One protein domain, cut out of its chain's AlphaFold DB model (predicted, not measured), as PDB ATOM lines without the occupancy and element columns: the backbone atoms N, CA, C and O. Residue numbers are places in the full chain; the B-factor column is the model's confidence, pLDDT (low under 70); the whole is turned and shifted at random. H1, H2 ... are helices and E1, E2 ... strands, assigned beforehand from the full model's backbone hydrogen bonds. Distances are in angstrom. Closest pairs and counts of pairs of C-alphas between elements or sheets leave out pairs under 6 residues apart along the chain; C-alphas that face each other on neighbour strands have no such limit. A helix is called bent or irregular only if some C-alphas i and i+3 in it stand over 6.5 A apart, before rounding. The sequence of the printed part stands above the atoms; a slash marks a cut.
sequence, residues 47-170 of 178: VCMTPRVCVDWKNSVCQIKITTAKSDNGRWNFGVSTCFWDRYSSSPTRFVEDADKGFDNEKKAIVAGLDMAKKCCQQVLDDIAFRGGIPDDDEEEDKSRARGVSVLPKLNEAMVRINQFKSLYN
ATOM      1  N   VAL A  47      -6.714   1.013  67.754       97.75
ATOM      2  CA  VAL A  47      -5.774   1.698  66.858       97.75
ATOM      3  C   VAL A  47      -4.352   1.388  67.302       97.75
ATOM      4  O   VAL A  47      -4.018   1.548  68.474       97.75
ATOM      5  N   CYS A  48      -3.510   0.951  66.367       98.31
ATOM      6  CA  CYS A  48      -2.099   0.722  66.636       98.31
ATOM      7  C   CYS A  48      -1.370   2.063  66.793       98.31
ATOM      8  O   CYS A  48      -1.393   2.897  65.886       98.31
ATOM      9  N   MET A  49      -0.715   2.248  67.935       97.75
ATOM     10  CA  MET A  49       0.057   3.442  68.280       97.75
ATOM     11  C   MET A  49       1.525   3.349  67.868       97.75
ATOM     12  O   MET A  49       2.178   4.376  67.695       97.75
ATOM     13  N   THR A  50       2.028   2.134  67.652       97.81
ATOM     14  CA  THR A  50       3.385   1.864  67.158       97.81
ATOM     15  C   THR A  50       3.358   1.068  65.848       97.81
ATOM     16  O   THR A  50       3.999   0.022  65.744       97.81
ATOM     17  N   PRO A  51       2.596   1.504  64.823       98.38
ATOM     18  CA  PRO A  51       2.513   0.745  63.590       98.38
ATOM     19  C   PRO A  51       3.842   0.847  62.838       98.38
ATOM     20  O   PRO A  51       4.511   1.886  62.844       98.38
ATOM     21  N   ARG A  52       4.213  -0.217  62.131       98.50
ATOM     22  CA  ARG A  52       5.397  -0.198  61.276       98.50
ATOM     23  C   ARG A  52       5.115   0.667  60.056       98.50
ATOM     24  O   ARG A  52       4.073   0.524  59.427       98.50
ATOM     25  N   VAL A  53       6.038   1.555  59.699       98.38
ATOM     26  CA  VAL A  53       5.933   2.364  58.478       98.38
ATOM     27  C   VAL A  53       6.585   1.608  57.325       98.38
ATOM     28  O   VAL A  53       7.798   1.425  57.315       98.38
ATOM     29  N   CYS A  54       5.782   1.164  56.359       97.75
ATOM     30  CA  CYS A  54       6.256   0.375  55.218       97.75
ATOM     31  C   CYS A  54       6.492   1.239  53.980       97.75
ATOM     32  O   CYS A  54       7.421   1.004  53.217       97.75
ATOM     33  N   VAL A  55       5.642   2.246  53.783       98.19
ATOM     34  CA  VAL A  55       5.775   3.233  52.713       98.19
ATOM     35  C   VAL A  55       5.645   4.606  53.345       98.19
ATOM     36  O   VAL A  55       4.680   4.856  54.063       98.19
ATOM     37  N   ASP A  56       6.598   5.486  53.063       98.06
ATOM     38  CA  ASP A  56       6.524   6.912  53.374       98.06
ATOM     39  C   ASP A  56       7.137   7.666  52.197       98.06
ATOM     40  O   ASP A  56       8.354   7.694  51.999       98.06
ATOM     41  N   TRP A  57       6.274   8.185  51.332       98.38
ATOM     42  CA  TRP A  57       6.686   8.893  50.134       98.38
ATOM     43  C   TRP A  57       5.901  10.185  49.997       98.38
ATOM     44  O   TRP A  57       4.695  10.234  50.241       98.38
ATOM     45  N   LYS A  58       6.585  11.239  49.556       97.62
ATOM     46  CA  LYS A  58       5.959  12.516  49.241       97.62
ATOM     47  C   LYS A  58       6.681  13.223  48.106       97.62
ATOM     48  O   LYS A  58       7.887  13.058  47.926       97.62
ATOM     49  N   ASN A  59       5.947  14.075  47.409       95.38
ATOM     50  CA  ASN A  59       6.498  15.169  46.622       95.38
ATOM     51  C   ASN A  59       5.893  16.494  47.125       95.38
ATOM     52  O   ASN A  59       5.378  16.563  48.239       95.38
ATOM     53  N   SER A  60       5.983  17.567  46.340       93.44
ATOM     54  CA  SER A  60       5.481  18.887  46.743       93.44
ATOM     55  C   SER A  60       3.950  18.997  46.827       93.44
ATOM     56  O   SER A  60       3.461  20.013  47.304       93.44
ATOM     57  N   VAL A  61       3.199  18.006  46.332       93.06
ATOM     58  CA  VAL A  61       1.724  18.043  46.209       93.06
ATOM     59  C   VAL A  61       1.056  16.785  46.771       93.06
ATOM     60  O   VAL A  61      -0.104  16.816  47.175       93.06
ATOM     61  N   CYS A  62       1.776  15.670  46.780       96.62
ATOM     62  CA  CYS A  62       1.261  14.359  47.122       96.62
ATOM     63  C   CYS A  62       2.027  13.768  48.305       96.62
ATOM     64  O   CYS A  62       3.245  13.915  48.401       96.62
ATOM     65  N   GLN A  63       1.327  13.017  49.144       97.88
ATOM     66  CA  GLN A  63       1.884  12.198  50.211       97.88
ATOM     67  C   GLN A  63       1.181  10.844  50.232       97.88
ATOM     68  O   GLN A  63      -0.031  10.756  50.047       97.88
ATOM     69  N   ILE A  64       1.952   9.792  50.485       98.31
ATOM     70  CA  ILE A  64       1.480   8.425  50.668       98.31
ATOM     71  C   ILE A  64       2.222   7.846  51.860       98.31
ATOM     72  O   ILE A  64       3.449   7.740  51.845       98.31
ATOM     73  N   LYS A  65       1.471   7.421  52.869       98.62
ATOM     74  CA  LYS A  65       1.993   6.663  53.995       98.62
ATOM     75  C   LYS A  65       1.178   5.395  54.182       98.62
ATOM     76  O   LYS A  65      -0.033   5.477  54.375       98.62
ATOM     77  N   ILE A  66       1.842   4.245  54.129       98.69
ATOM     78  CA  ILE A  66       1.250   2.943  54.443       98.69
ATOM     79  C   ILE A  66       1.940   2.405  55.681       98.69
ATOM     80  O   ILE A  66       3.172   2.354  55.752       98.69
ATOM     81  N   THR A  67       1.132   2.002  56.650       98.75
ATOM     82  CA  THR A  67       1.616   1.405  57.888       98.75
ATOM     83  C   THR A  67       0.949   0.061  58.127       98.75
ATOM     84  O   THR A  67      -0.138  -0.169  57.604       98.75
ATOM     85  N   THR A  68       1.578  -0.818  58.896       98.69
ATOM     86  CA  THR A  68       1.078  -2.165  59.193       98.69
ATOM     87  C   THR A  68       1.206  -2.489  60.672       98.69
ATOM     88  O   THR A  68       1.992  -1.886  61.404       98.69
ATOM     89  N   ALA A  69       0.398  -3.444  61.122       98.62
ATOM     90  CA  ALA A  69       0.510  -4.041  62.444       98.62
ATOM     91  C   ALA A  69      -0.036  -5.467  62.414       98.62
ATOM     92  O   ALA A  69      -0.895  -5.797  61.586       98.62
ATOM     93  N   LYS A  70       0.455  -6.292  63.337       98.38
ATOM     94  CA  LYS A  70       0.026  -7.677  63.527       98.38
ATOM     95  C   LYS A  70      -0.770  -7.811  64.825       98.38
ATOM     96  O   LYS A  70      -0.387  -7.231  65.837       98.38
ATOM     97  N   SER A  71      -1.869  -8.556  64.772       97.88
ATOM     98  CA  SER A  71      -2.730  -8.863  65.927       97.88
ATOM     99  C   SER A  71      -2.435 -10.263  66.478       97.88
ATOM    100  O   SER A  71      -1.737 -11.049  65.832       97.88
ATOM    101  N   ASP A  72      -2.988 -10.597  67.647       96.75
ATOM    102  CA  ASP A  72      -2.671 -11.844  68.370       96.75
ATOM    103  C   ASP A  72      -2.960 -13.117  67.579       96.75
ATOM    104  O   ASP A  72      -2.198 -14.081  67.628       96.75
ATOM    105  N   ASN A  73      -4.027 -13.097  66.783       95.56
ATOM    106  CA  ASN A  73      -4.423 -14.189  65.891       95.56
ATOM    107  C   ASN A  73      -3.502 -14.353  64.666       95.56
ATOM    108  O   ASN A  73      -3.790 -15.129  63.756       95.56
ATOM    109  N   GLY A  74      -2.404 -13.603  64.602       96.50
ATOM    110  CA  GLY A  74      -1.433 -13.664  63.524       96.50
ATOM    111  C   GLY A  74      -1.802 -12.856  62.283       96.50
ATOM    112  O   GLY A  74      -0.974 -12.761  61.372       96.50
ATOM    113  N   ARG A  75      -3.000 -12.258  62.238       98.12
ATOM    114  CA  ARG A  75      -3.479 -11.471  61.100       98.12
ATOM    115  C   ARG A  75      -2.838 -10.089  61.079       98.12
ATOM    116  O   ARG A  75      -2.643  -9.440  62.108       98.12
ATOM    117  N   TRP A  76      -2.545  -9.636  59.870       98.38
ATOM    118  CA  TRP A  76      -2.016  -8.314  59.579       98.38
ATOM    119  C   TRP A  76      -3.125  -7.372  59.138       98.38
ATOM    120  O   TRP A  76      -4.076  -7.773  58.467       98.38
ATOM    121  N   ASN A  77      -2.967  -6.096  59.458       98.31
ATOM    122  CA  ASN A  77      -3.790  -5.027  58.912       98.31
ATOM    123  C   ASN A  77      -2.913  -3.880  58.419       98.31
ATOM    124  O   ASN A  77      -1.714  -3.841  58.708       98.31
ATOM    125  N   PHE A  78      -3.524  -2.944  57.701       98.38
ATOM    126  CA  PHE A  78      -2.862  -1.738  57.232       98.38
ATOM    127  C   PHE A  78      -3.588  -0.473  57.690       98.38
ATOM    128  O   PHE A  78      -4.788  -0.467  57.962       98.38
ATOM    129  N   GLY A  79      -2.831   0.609  57.734       98.56
ATOM    130  CA  GLY A  79      -3.306   1.980  57.804       98.56
ATOM    131  C   GLY A  79      -2.798   2.733  56.586       98.56
ATOM    132  O   GLY A  79      -1.709   2.449  56.079       98.56
ATOM    133  N   VAL A  80      -3.590   3.685  56.110       98.25
ATOM    134  CA  VAL A  80      -3.280   4.508  54.940       98.25
ATOM    135  C   VAL A  80      -3.478   5.970  55.298       98.25
ATOM    136  O   VAL A  80      -4.505   6.335  55.858       98.25
ATOM    137  N   SER A  81      -2.507   6.810  54.967       98.12
ATOM    138  CA  SER A  81      -2.664   8.261  54.973       98.12
ATOM    139  C   SER A  81      -2.196   8.798  53.634       98.12
ATOM    140  O   SER A  81      -1.057   8.566  53.223       98.12
ATOM    141  N   THR A  82      -3.091   9.475  52.929       98.12
ATOM    142  CA  THR A  82      -2.807  10.068  51.631       98.12
ATOM    143  C   THR A  82      -3.185  11.534  51.616       98.12
ATOM    144  O   THR A  82      -4.189  11.958  52.188       98.12
ATOM    145  N   CYS A  83      -2.371  12.305  50.914       97.44
ATOM    146  CA  CYS A  83      -2.716  13.635  50.456       97.44
ATOM    147  C   CYS A  83      -2.464  13.656  48.952       97.44
ATOM    148  O   CYS A  83      -1.375  13.299  48.514       97.44
ATOM    149  N   PHE A  84      -3.464  14.019  48.162       95.94
ATOM    150  CA  PHE A  84      -3.342  14.169  46.718       95.94
ATOM    151  C   PHE A  84      -3.940  15.517  46.349       95.94
ATOM    152  O   PHE A  84      -5.159  15.645  46.251       95.94
ATOM    153  N   TRP A  85      -3.070  16.516  46.176       90.06
ATOM    154  CA  TRP A  85      -3.454  17.902  45.918       90.06
ATOM    155  C   TRP A  85      -4.307  18.505  47.042       90.06
ATOM    156  O   TRP A  85      -3.751  18.956  48.039       90.06
ATOM    157  N   ASP A  86      -5.629  18.514  46.900       85.62
ATOM    158  CA  ASP A  86      -6.584  19.074  47.859       85.62
ATOM    159  C   ASP A  86      -7.369  17.996  48.627       85.62
ATOM    160  O   ASP A  86      -8.157  18.310  49.522       85.62
ATOM    161  N   ARG A  87      -7.147  16.712  48.316       90.75
ATOM    162  CA  ARG A  87      -7.811  15.588  48.984       90.75
ATOM    163  C   ARG A  87      -6.907  14.956  50.027       90.75
ATOM    164  O   ARG A  87      -5.834  14.445  49.704       90.75
ATOM    165  N   TYR A  88      -7.386  14.915  51.265       94.19
ATOM    166  CA  TYR A  88      -6.782  14.155  52.355       94.19
ATOM    167  C   TYR A  88      -7.658  12.954  52.717       94.19
ATOM    168  O   TYR A  88      -8.876  13.081  52.834       94.19
ATOM    169  N   SER A  89      -7.037  11.795  52.918       94.06
ATOM    170  CA  SER A  89      -7.695  10.600  53.444       94.06
ATOM    171  C   SER A  89      -6.785   9.923  54.457       94.06
ATOM    172  O   SER A  89      -5.573   9.834  54.260       94.06
ATOM    173  N   SER A  90      -7.361   9.455  55.560       94.88
ATOM    174  CA  SER A  90      -6.615   8.762  56.602       94.88
ATOM    175  C   SER A  90      -7.462   7.674  57.236       94.88
ATOM    176  O   SER A  90      -8.589   7.916  57.662       94.88
ATOM    177  N   SER A  91      -6.900   6.474  57.304       96.38
ATOM    178  CA  SER A  91      -7.441   5.347  58.047       96.38
ATOM    179  C   SER A  91      -6.324   4.762  58.906       96.38
ATOM    180  O   SER A  91      -5.298   4.348  58.357       96.38
ATOM    181  N   PRO A  92      -6.489   4.709  60.237       96.75
ATOM    182  CA  PRO A  92      -5.475   4.153  61.117       96.75
ATOM    183  C   PRO A  92      -5.342   2.639  60.930       96.75
ATOM    184  O   PRO A  92      -6.305   1.959  60.568       96.75
ATOM    185  N   THR A  93      -4.167   2.103  61.257       98.19
ATOM    186  CA  THR A  93      -3.956   0.654  61.358       98.19
ATOM    187  C   THR A  93      -4.683   0.125  62.584       98.19
ATOM    188  O   THR A  93      -4.444   0.606  63.692       98.19
ATOM    189  N   ARG A  94      -5.569  -0.856  62.399       97.56
ATOM    190  CA  ARG A  94      -6.412  -1.384  63.480       97.56
ATOM    191  C   ARG A  94      -6.106  -2.833  63.826       97.56
ATOM    192  O   ARG A  94      -5.745  -3.612  62.945       97.56
ATOM    193  N   PHE A  95      -6.332  -3.176  65.088       98.12
ATOM    194  CA  PHE A  95      -6.366  -4.537  65.596       98.12
ATOM    195  C   PHE A  95      -7.403  -5.368  64.832       98.12
ATOM    196  O   PHE A  95      -8.487  -4.885  64.493       98.12
ATOM    197  N   VAL A  96      -7.051  -6.615  64.550       97.62
ATOM    198  CA  VAL A  96      -7.883  -7.587  63.845       97.62
ATOM    199  C   VAL A  96      -8.374  -8.590  64.872       97.62
ATOM    200  O   VAL A  96      -7.660  -9.522  65.215       97.62
ATOM    201  N   GLU A  97      -9.591  -8.384  65.365       94.25
ATOM    202  CA  GLU A  97     -10.216  -9.288  66.338       94.25
ATOM    203  C   GLU A  97     -10.556 -10.647  65.703       94.25
ATOM    204  O   GLU A  97     -10.229 -11.709  66.227       94.25
ATOM    205  N   ASP A  98     -11.175 -10.599  64.525       92.81
ATOM    206  CA  ASP A  98     -11.687 -11.759  63.805       92.81
ATOM    207  C   ASP A  98     -10.603 -12.370  62.904       92.81
ATOM    208  O   ASP A  98     -10.092 -11.703  62.001       92.81
ATOM    209  N   ALA A  99     -10.261 -13.639  63.139       90.31
ATOM    210  CA  ALA A  99      -9.223 -14.350  62.393       90.31
ATOM    211  C   ALA A  99      -9.564 -14.538  60.902       90.31
ATOM    212  O   ALA A  99      -8.647 -14.684  60.087       90.31
ATOM    213  N   ASP A 100     -10.850 -14.465  60.541       92.50
ATOM    214  CA  ASP A 100     -11.314 -14.515  59.152       92.50
ATOM    215  C   ASP A 100     -11.153 -13.160  58.437       92.50
ATOM    216  O   ASP A 100     -11.271 -13.067  57.211       92.50
ATOM    217  N   LYS A 101     -10.834 -12.092  59.183       94.00
ATOM    218  CA  LYS A 101     -10.537 -10.752  58.658       94.00
ATOM    219  C   LYS A 101      -9.027 -10.488  58.589       94.00
ATOM    220  O   LYS A 101      -8.177 -11.291  58.977       94.00
ATOM    221  N   GLY A 102      -8.674  -9.326  58.038       95.75
ATOM    222  CA  GLY A 102      -7.281  -8.920  57.835       95.75
ATOM    223  C   GLY A 102      -6.545  -9.801  56.821       95.75
ATOM    224  O   GLY A 102      -7.154 -10.547  56.053       95.75
ATOM    225  N   PHE A 103      -5.218  -9.726  56.828       97.19
ATOM    226  CA  PHE A 103      -4.337 -10.378  55.860       97.19
ATOM    227  C   PHE A 103      -3.455 -11.433  56.527       97.19
ATOM    228  O   PHE A 103      -3.034 -11.297  57.671       97.19
ATOM    229  N   ASP A 104      -3.148 -12.491  55.791       95.56
ATOM    230  CA  ASP A 104      -2.322 -13.618  56.235       95.56
ATOM    231  C   ASP A 104      -0.831 -13.273  56.340       95.56
ATOM    232  O   ASP A 104      -0.089 -13.935  57.060       95.56
ATOM    233  N   ASN A 105      -0.382 -12.220  55.656       95.44
ATOM    234  CA  ASN A 105       0.976 -11.706  55.778       95.44
ATOM    235  C   ASN A 105       1.031 -10.190  55.559       95.44
ATOM    236  O   ASN A 105       0.123  -9.584  54.984       95.44
ATOM    237  N   GLU A 106       2.136  -9.591  55.997       97.00
ATOM    238  CA  GLU A 106       2.353  -8.149  55.935       97.00
ATOM    239  C   GLU A 106       2.385  -7.616  54.497       97.00
ATOM    240  O   GLU A 106       1.765  -6.592  54.218       97.00
ATOM    241  N   LYS A 107       3.033  -8.328  53.560       96.62
ATOM    242  CA  LYS A 107       3.127  -7.903  52.149       96.62
ATOM    243  C   LYS A 107       1.733  -7.707  51.538       96.62
ATOM    244  O   LYS A 107       1.484  -6.692  50.893       96.62
ATOM    245  N   LYS A 108       0.791  -8.620  51.803       96.62
ATOM    246  CA  LYS A 108      -0.608  -8.487  51.359       96.62
ATOM    247  C   LYS A 108      -1.321  -7.284  51.979       96.62
ATOM    248  O   LYS A 108      -2.034  -6.586  51.260       96.62
ATOM    249  N   ALA A 109      -1.101  -7.006  53.265       97.88
ATOM    250  CA  ALA A 109      -1.649  -5.813  53.910       97.88
ATOM    251  C   ALA A 109      -1.102  -4.521  53.272       97.88
ATOM    252  O   ALA A 109      -1.869  -3.602  52.987       97.88
ATOM    253  N   ILE A 110       0.200  -4.477  52.966       98.31
ATOM    254  CA  ILE A 110       0.828  -3.341  52.272       98.31
ATOM    255  C   ILE A 110       0.204  -3.139  50.887       98.31
ATOM    256  O   ILE A 110      -0.170  -2.018  50.542       98.31
ATOM    257  N   VAL A 111       0.050  -4.213  50.100       97.56
ATOM    258  CA  VAL A 111      -0.558  -4.143  48.760       97.56
ATOM    259  C   VAL A 111      -1.995  -3.628  48.827       97.56
ATOM    260  O   VAL A 111      -2.350  -2.757  48.036       97.56
ATOM    261  N   ALA A 112      -2.792  -4.077  49.798       97.38
ATOM    262  CA  ALA A 112      -4.151  -3.575  49.990       97.38
ATOM    263  C   ALA A 112      -4.185  -2.078  50.360       97.38
ATOM    264  O   ALA A 112      -5.003  -1.323  49.827       97.38
ATOM    265  N   GLY A 113      -3.254  -1.618  51.203       98.00
ATOM    266  CA  GLY A 113      -3.086  -0.191  51.488       98.00
ATOM    267  C   GLY A 113      -2.715   0.622  50.246       98.00
ATOM    268  O   GLY A 113      -3.266   1.701  50.012       98.00
ATOM    269  N   LEU A 114      -1.834   0.085  49.400       98.12
ATOM    270  CA  LEU A 114      -1.460   0.698  48.124       98.12
ATOM    271  C   LEU A 114      -2.613   0.709  47.111       98.12
ATOM    272  O   LEU A 114      -2.735   1.670  46.357       98.12
ATOM    273  N   ASP A 115      -3.478  -0.309  47.101       97.81
ATOM    274  CA  ASP A 115      -4.698  -0.323  46.285       97.81
ATOM    275  C   ASP A 115      -5.672   0.781  46.697       97.81
ATOM    276  O   ASP A 115      -6.223   1.481  45.842       97.81
ATOM    277  N   MET A 116      -5.829   1.002  48.003       97.44
ATOM    278  CA  MET A 116      -6.634   2.111  48.508       97.44
ATOM    279  C   MET A 116      -6.023   3.468  48.130       97.44
ATOM    280  O   MET A 116      -6.734   4.334  47.618       97.44
ATOM    281  N   ALA A 117      -4.707   3.639  48.289       98.00
ATOM    282  CA  ALA A 117      -4.013   4.856  47.864       98.00
ATOM    283  C   ALA A 117      -4.144   5.098  46.351       98.00
ATOM    284  O   ALA A 117      -4.398   6.227  45.928       98.00
ATOM    285  N   LYS A 118      -4.043   4.036  45.539       97.81
ATOM    286  CA  LYS A 118      -4.250   4.081  44.085       97.81
ATOM    287  C   LYS A 118      -5.637   4.600  43.741       97.81
ATOM    288  O   LYS A 118      -5.756   5.516  42.933       97.81
ATOM    289  N   LYS A 119      -6.672   4.038  44.375       97.50
ATOM    290  CA  LYS A 119      -8.063   4.455  44.173       97.50
ATOM    291  C   LYS A 119      -8.253   5.934  44.509       97.50
ATOM    292  O   LYS A 119      -8.828   6.656  43.704       97.50
ATOM    293  N   CYS A 120      -7.723   6.394  45.643       96.44
ATOM    294  CA  CYS A 120      -7.801   7.805  46.025       96.44
ATOM    295  C   CYS A 120      -7.086   8.721  45.020       96.44
ATOM    296  O   CYS A 120      -7.639   9.746  44.643       96.44
ATOM    297  N   CYS A 121      -5.888   8.357  44.552       96.75
ATOM    298  CA  CYS A 121      -5.167   9.157  43.557       96.75
ATOM    299  C   CYS A 121      -5.911   9.201  42.214       96.75
ATOM    300  O   CYS A 121      -5.971  10.253  41.581       96.75
ATOM    301  N   GLN A 122      -6.490   8.071  41.790       96.56
ATOM    302  CA  GLN A 122      -7.264   7.988  40.552       96.56
ATOM    303  C   GLN A 122      -8.506   8.880  40.611       96.56
ATOM    304  O   GLN A 122      -8.752   9.616  39.668       96.56
ATOM    305  N   GLN A 123      -9.217   8.902  41.741       94.38
ATOM    306  CA  GLN A 123     -10.369   9.791  41.925       94.38
ATOM    307  C   GLN A 123     -10.005  11.271  41.737       94.38
ATOM    308  O   GLN A 123     -10.762  12.002  41.112       94.38
ATOM    309  N   VAL A 124      -8.836  11.717  42.218       92.88
ATOM    310  CA  VAL A 124      -8.384  13.106  41.994       92.88
ATOM    311  C   VAL A 124      -8.075  13.368  40.520       92.88
ATOM    312  O   VAL A 124      -8.417  14.425  39.997       92.88
ATOM    313  N   LEU A 125      -7.435  12.414  39.837       92.62
ATOM    314  CA  LEU A 125      -7.162  12.522  38.401       92.62
ATOM    315  C   LEU A 125      -8.462  12.599  37.587       92.62
ATOM    316  O   LEU A 125      -8.571  13.447  36.701       92.62
ATOM    317  N   ASP A 126      -9.443  11.761  37.919       91.50
ATOM    318  CA  ASP A 126     -10.750  11.721  37.263       91.50
ATOM    319  C   ASP A 126     -11.528  13.028  37.502       91.50
ATOM    320  O   ASP A 126     -12.074  13.598  36.557       91.50
ATOM    321  N   ASP A 127     -11.508  13.560  38.732       88.38
ATOM    322  CA  ASP A 127     -12.124  14.849  39.080       88.38
ATOM    323  C   ASP A 127     -11.516  16.006  38.266       88.38
ATOM    324  O   ASP A 127     -12.244  16.866  37.764       88.38
ATOM    325  N   ILE A 128     -10.185  16.041  38.115       86.62
ATOM    326  CA  ILE A 128      -9.501  17.064  37.306       86.62
ATOM    327  C   ILE A 128      -9.884  16.924  35.829       86.62
ATOM    328  O   ILE A 128     -10.152  17.932  35.174       86.62
ATOM    329  N   ALA A 129      -9.930  15.697  35.303       85.19
ATOM    330  CA  ALA A 129     -10.320  15.443  33.919       85.19
ATOM    331  C   ALA A 129     -11.774  15.864  33.649       85.19
ATOM    332  O   ALA A 129     -12.043  16.502  32.632       85.19
ATOM    333  N   PHE A 130     -12.691  15.579  34.580       82.06
ATOM    334  CA  PHE A 130     -14.095  15.980  34.491       82.06
ATOM    335  C   PHE A 130     -14.262  17.504  34.505       82.06
ATOM    336  O   PHE A 130     -14.933  18.056  33.636       82.06
ATOM    337  N   ARG A 131     -13.574  18.206  35.418       72.44
ATOM    338  CA  ARG A 131     -13.525  19.685  35.444       72.44
ATOM    339  C   ARG A 131     -12.840  20.289  34.210       72.44
ATOM    340  O   ARG A 131     -12.920  21.491  33.978       72.44
ATOM    341  N   GLY A 132     -12.142  19.468  33.429       58.84
ATOM    342  CA  GLY A 132     -11.557  19.817  32.141       58.84
ATOM    343  C   GLY A 132     -12.498  19.674  30.935       58.84
ATOM    344  O   GLY A 132     -12.047  19.986  29.832       58.84
ATOM    345  N   GLY A 133     -13.744  19.207  31.115       49.44
ATOM    346  CA  GLY A 133     -14.775  19.017  30.075       49.44
ATOM    347  C   GLY A 133     -15.560  20.285  29.690       49.44
ATOM    348  O   GLY A 133     -15.329  21.333  30.277       49.44
ATOM    349  N   ILE A 134     -16.415  20.172  28.654       45.72
ATOM    350  CA  ILE A 134     -16.983  21.234  27.777       45.72
ATOM    351  C   ILE A 134     -17.285  22.566  28.501       45.72
ATOM    352  O   ILE A 134     -18.048  22.553  29.464       45.72
ATOM    353  N   PRO A 135     -16.721  23.701  28.035       49.91
ATOM    354  CA  PRO A 135     -17.066  25.015  28.561       49.91
ATOM    355  C   PRO A 135     -18.507  25.363  28.175       49.91
ATOM    356  O   PRO A 135     -18.841  25.332  26.993       49.91
ATOM    357  N   ASP A 136     -19.332  25.718  29.157       50.56
ATOM    358  CA  ASP A 136     -20.376  26.703  28.889       50.56
ATOM    359  C   ASP A 136     -19.647  28.047  28.737       50.56
ATOM    360  O   ASP A 136     -18.792  28.388  29.557       50.56
ATOM    361  N   ASP A 137     -19.904  28.744  27.630       53.69
ATOM    362  CA  ASP A 137     -19.162  29.925  27.139       53.69
ATOM    363  C   ASP A 137     -19.205  31.154  28.071       53.69
ATOM    364  O   ASP A 137     -18.629  32.196  27.763       53.69
ATOM    365  N   ASP A 138     -19.834  31.031  29.234       54.31
ATOM    366  CA  ASP A 138     -20.017  32.096  30.200       54.31
ATOM    367  C   ASP A 138     -19.492  31.629  31.560       54.31
ATOM    368  O   ASP A 138     -20.213  30.986  32.311       54.31
ATOM    369  N   GLU A 139     -18.222  31.913  31.863       50.59
ATOM    370  CA  GLU A 139     -17.760  32.433  33.160       50.59
ATOM    371  C   GLU A 139     -16.224  32.440  33.235       50.59
ATOM    372  O   GLU A 139     -15.531  31.647  32.600       50.59
ATOM    373  N   GLU A 140     -15.702  33.417  33.980       52.50
ATOM    374  CA  GLU A 140     -14.283  33.706  34.201       52.50
ATOM    375  C   GLU A 140     -13.387  32.460  34.214       52.50
ATOM    376  O   GLU A 140     -13.668  31.513  34.942       52.50
ATOM    377  N   GLU A 141     -12.275  32.500  33.463       53.66
ATOM    378  CA  GLU A 141     -11.168  31.532  33.497       53.66
ATOM    379  C   GLU A 141     -11.027  30.882  34.886       53.66
ATOM    380  O   GLU A 141     -10.463  31.470  35.818       53.66
ATOM    381  N   ASP A 142     -11.594  29.680  35.050       57.62
ATOM    382  CA  ASP A 142     -11.702  29.064  36.365       57.62
ATOM    383  C   ASP A 142     -10.287  28.759  36.872       57.62
ATOM    384  O   ASP A 142      -9.621  27.802  36.458       57.62
ATOM    385  N   LYS A 143      -9.797  29.602  37.787       58.78
ATOM    386  CA  LYS A 143      -8.479  29.474  38.424       58.78
ATOM    387  C   LYS A 143      -8.299  28.088  39.054       58.78
ATOM    388  O   LYS A 143      -7.157  27.662  39.250       58.78
ATOM    389  N   SER A 144      -9.388  27.375  39.363       59.84
ATOM    390  CA  SER A 144      -9.364  25.989  39.829       59.84
ATOM    391  C   SER A 144      -8.887  25.013  38.740       59.84
ATOM    392  O   SER A 144      -8.052  24.148  39.023       59.84
ATOM    393  N   ARG A 145      -9.299  25.214  37.481       58.53
ATOM    394  CA  ARG A 145      -8.905  24.408  36.313       58.53
ATOM    395  C   ARG A 145      -7.421  24.578  35.991       58.53
ATOM    396  O   ARG A 145      -6.709  23.585  35.846       58.53
ATOM    397  N   ALA A 146      -6.914  25.814  35.988       59.56
ATOM    398  CA  ALA A 146      -5.486  26.095  35.785       59.56
ATOM    399  C   ALA A 146      -4.600  25.491  36.897       59.56
ATOM    400  O   ALA A 146      -3.533  24.933  36.625       59.56
ATOM    401  N   ARG A 147      -5.064  25.533  38.158       64.50
ATOM    402  CA  ARG A 147      -4.379  24.885  39.293       64.50
ATOM    403  C   ARG A 147      -4.386  23.361  39.171       64.50
ATOM    404  O   ARG A 147      -3.337  22.755  39.378       64.50
ATOM    405  N   GLY A 148      -5.508  22.761  38.768       65.69
ATOM    406  CA  GLY A 148      -5.632  21.320  38.522       65.69
ATOM    407  C   GLY A 148      -4.659  20.805  37.453       65.69
ATOM    408  O   GLY A 148      -3.948  19.826  37.673       65.69
ATOM    409  N   VAL A 149      -4.532  21.506  36.321       69.88
ATOM    410  CA  VAL A 149      -3.597  21.117  35.244       69.88
ATOM    411  C   VAL A 149      -2.141  21.145  35.721       69.88
ATOM    412  O   VAL A 149      -1.363  20.246  35.399       69.88
ATOM    413  N   SER A 150      -1.771  22.126  36.551       81.12
ATOM    414  CA  SER A 150      -0.402  22.253  37.070       81.12
ATOM    415  C   SER A 150       0.021  21.112  38.010       81.12
ATOM    416  O   SER A 150       1.216  20.834  38.140       81.12
ATOM    417  N   VAL A 151      -0.936  20.414  38.638       88.88
ATOM    418  CA  VAL A 151      -0.656  19.312  39.574       88.88
ATOM    419  C   VAL A 151      -0.649  17.929  38.919       88.88
ATOM    420  O   VAL A 151      -0.123  16.985  39.515       88.88
ATOM    421  N   LEU A 152      -1.144  17.796  37.680       92.31
ATOM    422  CA  LEU A 152      -1.200  16.521  36.951       92.31
ATOM    423  C   LEU A 152       0.147  15.779  36.896       92.31
ATOM    424  O   LEU A 152       0.161  14.582  37.191       92.31
ATOM    425  N   PRO A 153       1.300  16.425  36.609       94.19
ATOM    426  CA  PRO A 153       2.583  15.720  36.610       94.19
ATOM    427  C   PRO A 153       2.926  15.100  37.972       94.19
ATOM    428  O   PRO A 153       3.492  14.010  38.031       94.19
ATOM    429  N   LYS A 154       2.555  15.764  39.075       95.50
ATOM    430  CA  LYS A 154       2.823  15.302  40.446       95.50
ATOM    431  C   LYS A 154       1.886  14.176  40.878       95.50
ATOM    432  O   LYS A 154       2.325  13.275  41.593       95.50
ATOM    433  N   LEU A 155       0.635  14.196  40.418       95.56
ATOM    434  CA  LEU A 155      -0.315  13.095  40.603       95.56
ATOM    435  C   LEU A 155       0.100  11.860  39.790       95.56
ATOM    436  O   LEU A 155       0.108  10.749  40.317       95.56
ATOM    437  N   ASN A 156       0.540  12.046  38.543       96.44
ATOM    438  CA  ASN A 156       1.059  10.955  37.714       96.44
ATOM    439  C   ASN A 156       2.330  10.335  38.310       96.44
ATOM    440  O   ASN A 156       2.462   9.112  38.343       96.44
ATOM    441  N   GLU A 157       3.241  11.155  38.846       97.44
ATOM    442  CA  GLU A 157       4.400  10.664  39.596       97.44
ATOM    443  C   GLU A 157       3.967   9.807  40.797       97.44
ATOM    444  O   GLU A 157       4.486   8.705  40.984       97.44
ATOM    445  N   ALA A 158       2.980  10.267  41.575       97.38
ATOM    446  CA  ALA A 158       2.434   9.499  42.692       97.38
ATOM    447  C   ALA A 158       1.855   8.152  42.226       97.38
ATOM    448  O   ALA A 158       2.155   7.118  42.820       97.38
ATOM    449  N   MET A 159       1.107   8.132  41.120       97.88
ATOM    450  CA  MET A 159       0.558   6.906  40.533       97.88
ATOM    451  C   MET A 159       1.656   5.917  40.109       97.88
ATOM    452  O   MET A 159       1.567   4.718  40.393       97.88
ATOM    453  N   VAL A 160       2.726   6.406  39.471       97.88
ATOM    454  CA  VAL A 160       3.899   5.588  39.119       97.88
ATOM    455  C   VAL A 160       4.541   5.003  40.375       97.88
ATOM    456  O   VAL A 160       4.807   3.802  40.419       97.88
ATOM    457  N   ARG A 161       4.736   5.815  41.421       97.44
ATOM    458  CA  ARG A 161       5.324   5.368  42.694       97.44
ATOM    459  C   ARG A 161       4.470   4.320  43.396       97.44
ATOM    460  O   ARG A 161       5.014   3.315  43.843       97.44
ATOM    461  N   ILE A 162       3.147   4.488  43.420       97.50
ATOM    462  CA  ILE A 162       2.221   3.478  43.954       97.50
ATOM    463  C   ILE A 162       2.410   2.146  43.229       97.50
ATOM    464  O   ILE A 162       2.578   1.114  43.877       97.50
ATOM    465  N   ASN A 163       2.431   2.153  41.893       96.50
ATOM    466  CA  ASN A 163       2.610   0.923  41.124       96.50
ATOM    467  C   ASN A 163       3.999   0.295  41.353       96.50
ATOM    468  O   ASN A 163       4.083  -0.923  41.482       96.50
ATOM    469  N   GLN A 164       5.063   1.098  41.486       95.94
ATOM    470  CA  GLN A 164       6.400   0.602  41.838       95.94
ATOM    471  C   GLN A 164       6.412  -0.096  43.204       95.94
ATOM    472  O   GLN A 164       6.911  -1.214  43.308       95.94
ATOM    473  N   PHE A 165       5.817   0.512  44.238       96.38
ATOM    474  CA  PHE A 165       5.699  -0.136  45.548       96.38
ATOM    475  C   PHE A 165       4.877  -1.422  45.469       96.38
ATOM    476  O   PHE A 165       5.279  -2.438  46.027       96.38
ATOM    477  N   LYS A 166       3.766  -1.427  44.724       94.62
ATOM    478  CA  LYS A 166       2.968  -2.646  44.532       94.62
ATOM    479  C   LYS A 166       3.775  -3.767  43.885       94.62
ATOM    480  O   LYS A 166       3.612  -4.917  44.275       94.62
ATOM    481  N   SER A 167       4.629  -3.440  42.917       91.69
ATOM    482  CA  SER A 167       5.536  -4.413  42.312       91.69
ATOM    483  C   SER A 167       6.537  -4.956  43.329       91.69
ATOM    484  O   SER A 167       6.677  -6.166  43.394       91.69
ATOM    485  N   LEU A 168       7.157  -4.100  44.151       90.94
ATOM    486  CA  LEU A 168       8.122  -4.505  45.191       90.94
ATOM    487  C   LEU A 168       7.514  -5.417  46.265       90.94
ATOM    488  O   LEU A 168       8.175  -6.323  46.762       90.94
ATOM    489  N   TYR A 169       6.258  -5.173  46.635       88.56
ATOM    490  CA  TYR A 169       5.539  -5.972  47.628       88.56
ATOM    491  C   TYR A 169       4.679  -7.072  47.001       88.56
ATOM    492  O   TYR A 169       3.853  -7.665  47.698       88.56
ATOM    493  N   ASN A 170       4.851  -7.359  45.704       80.19
ATOM    494  CA  ASN A 170       4.067  -8.379  45.024       80.19
ATOM    495  C   ASN A 170       4.282  -9.741  45.717       80.19
ATOM    496  O   ASN A 170       5.402 -10.257  45.704       80.19
TER     497      ASN A 170
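AT A GLANCE: This is residues 47 to 170 of the 178 residues of an uncharacterized protein of Prevotella loescheii DSM 19665 = JCM 12249 = ATCC 15930 (UniProt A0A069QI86). One antiparallel sheet of four strands makes a wall with two helical pieces, H1 and H2b, side by side over one face and running along the strands, while the other face is bare. Past one end of the sheet, H1 and the arm H2a meet, and the loop of residues 133 to 141 sticks out beyond them and lengthens the rod. The printed part has 124 residues, with the named elements E1, E2, E3, E4, H1 and H2 along the chain and a sheet order E1 - E2 - E3 - E4. The class is mixed, helices and strands. The whole is loose, with a radius of gyration of the C-alphas of 17.4 A and spans of 61 by 25 by 22 A.

IN THESE COORDINATES: E1, residues 52 to 58, begins at C-alpha 52 at (5.397, -0.198, 61.276). E2, residues 62 to 70, is 27.5 A long, and E3, residues 76 to 84, is 25.9 A long. E4 takes residues 87 to 91. H1, residues 106 to 131, is 38.0 A long and begins at C-alpha 106 at (2.353, -8.149, 55.935). H2, residues 143 to 168, was assigned as one helix by its hydrogen bonds but is bent: C-alphas 150 and 153 are 7.2 A apart. Its arms are H2a, residues 143 to 150, and H2b, residues 153 to 168, which is 22.7 A long and ends at C-alpha 168 at (8.122, -4.505, 45.191).

HOW THE PARTS SIT: E1 to E4 form a meander, each strand the antiparallel neighbour of the one before. Between E1 and E2, N 57 and O 64 are 2.9 A apart, within hydrogen-bond range; between E2 and E3, N 65 and O 81 are 2.8 A apart; between E3 and E4, N 82 and O 89 are 2.8 A apart. H1 is on the sheet at a height of 9.4 A, over E2, E3 and E4; its closest C-alphas to E3 are those of Phe 78 and Ala 109, 5.4 A apart. H2b is on the same face at a height of 9.5 A, over E1 and E2, giving two layers, helices on one face of a sheet. H1 and H2b touch, closest at the C-alphas of Val 111 and Lys 166, 5.7 A apart, at a shallow tilt of 21 degrees, opposite ways. H1 touches H2a with residues 128 to 131 alone; the closest C-alphas, of Ile 128 and Gly 148, are 5.9 A apart. H2a is not on the sheet. In H1, H2a and H2b every O i to N i+4 pair is within hydrogen-bond range.

THE WHOLE: The C-alphas of Asp 72 and Asp 137, the two farthest apart, are 61.0 A apart. The printed part has no cut. The links E4 to H1, 14 residues, and H1 to H2, 11 residues, are long. Residues 133 to 141 stand free. The mean pLDDT of the printed part is 89.6, and residues 132 to 149 are under 70.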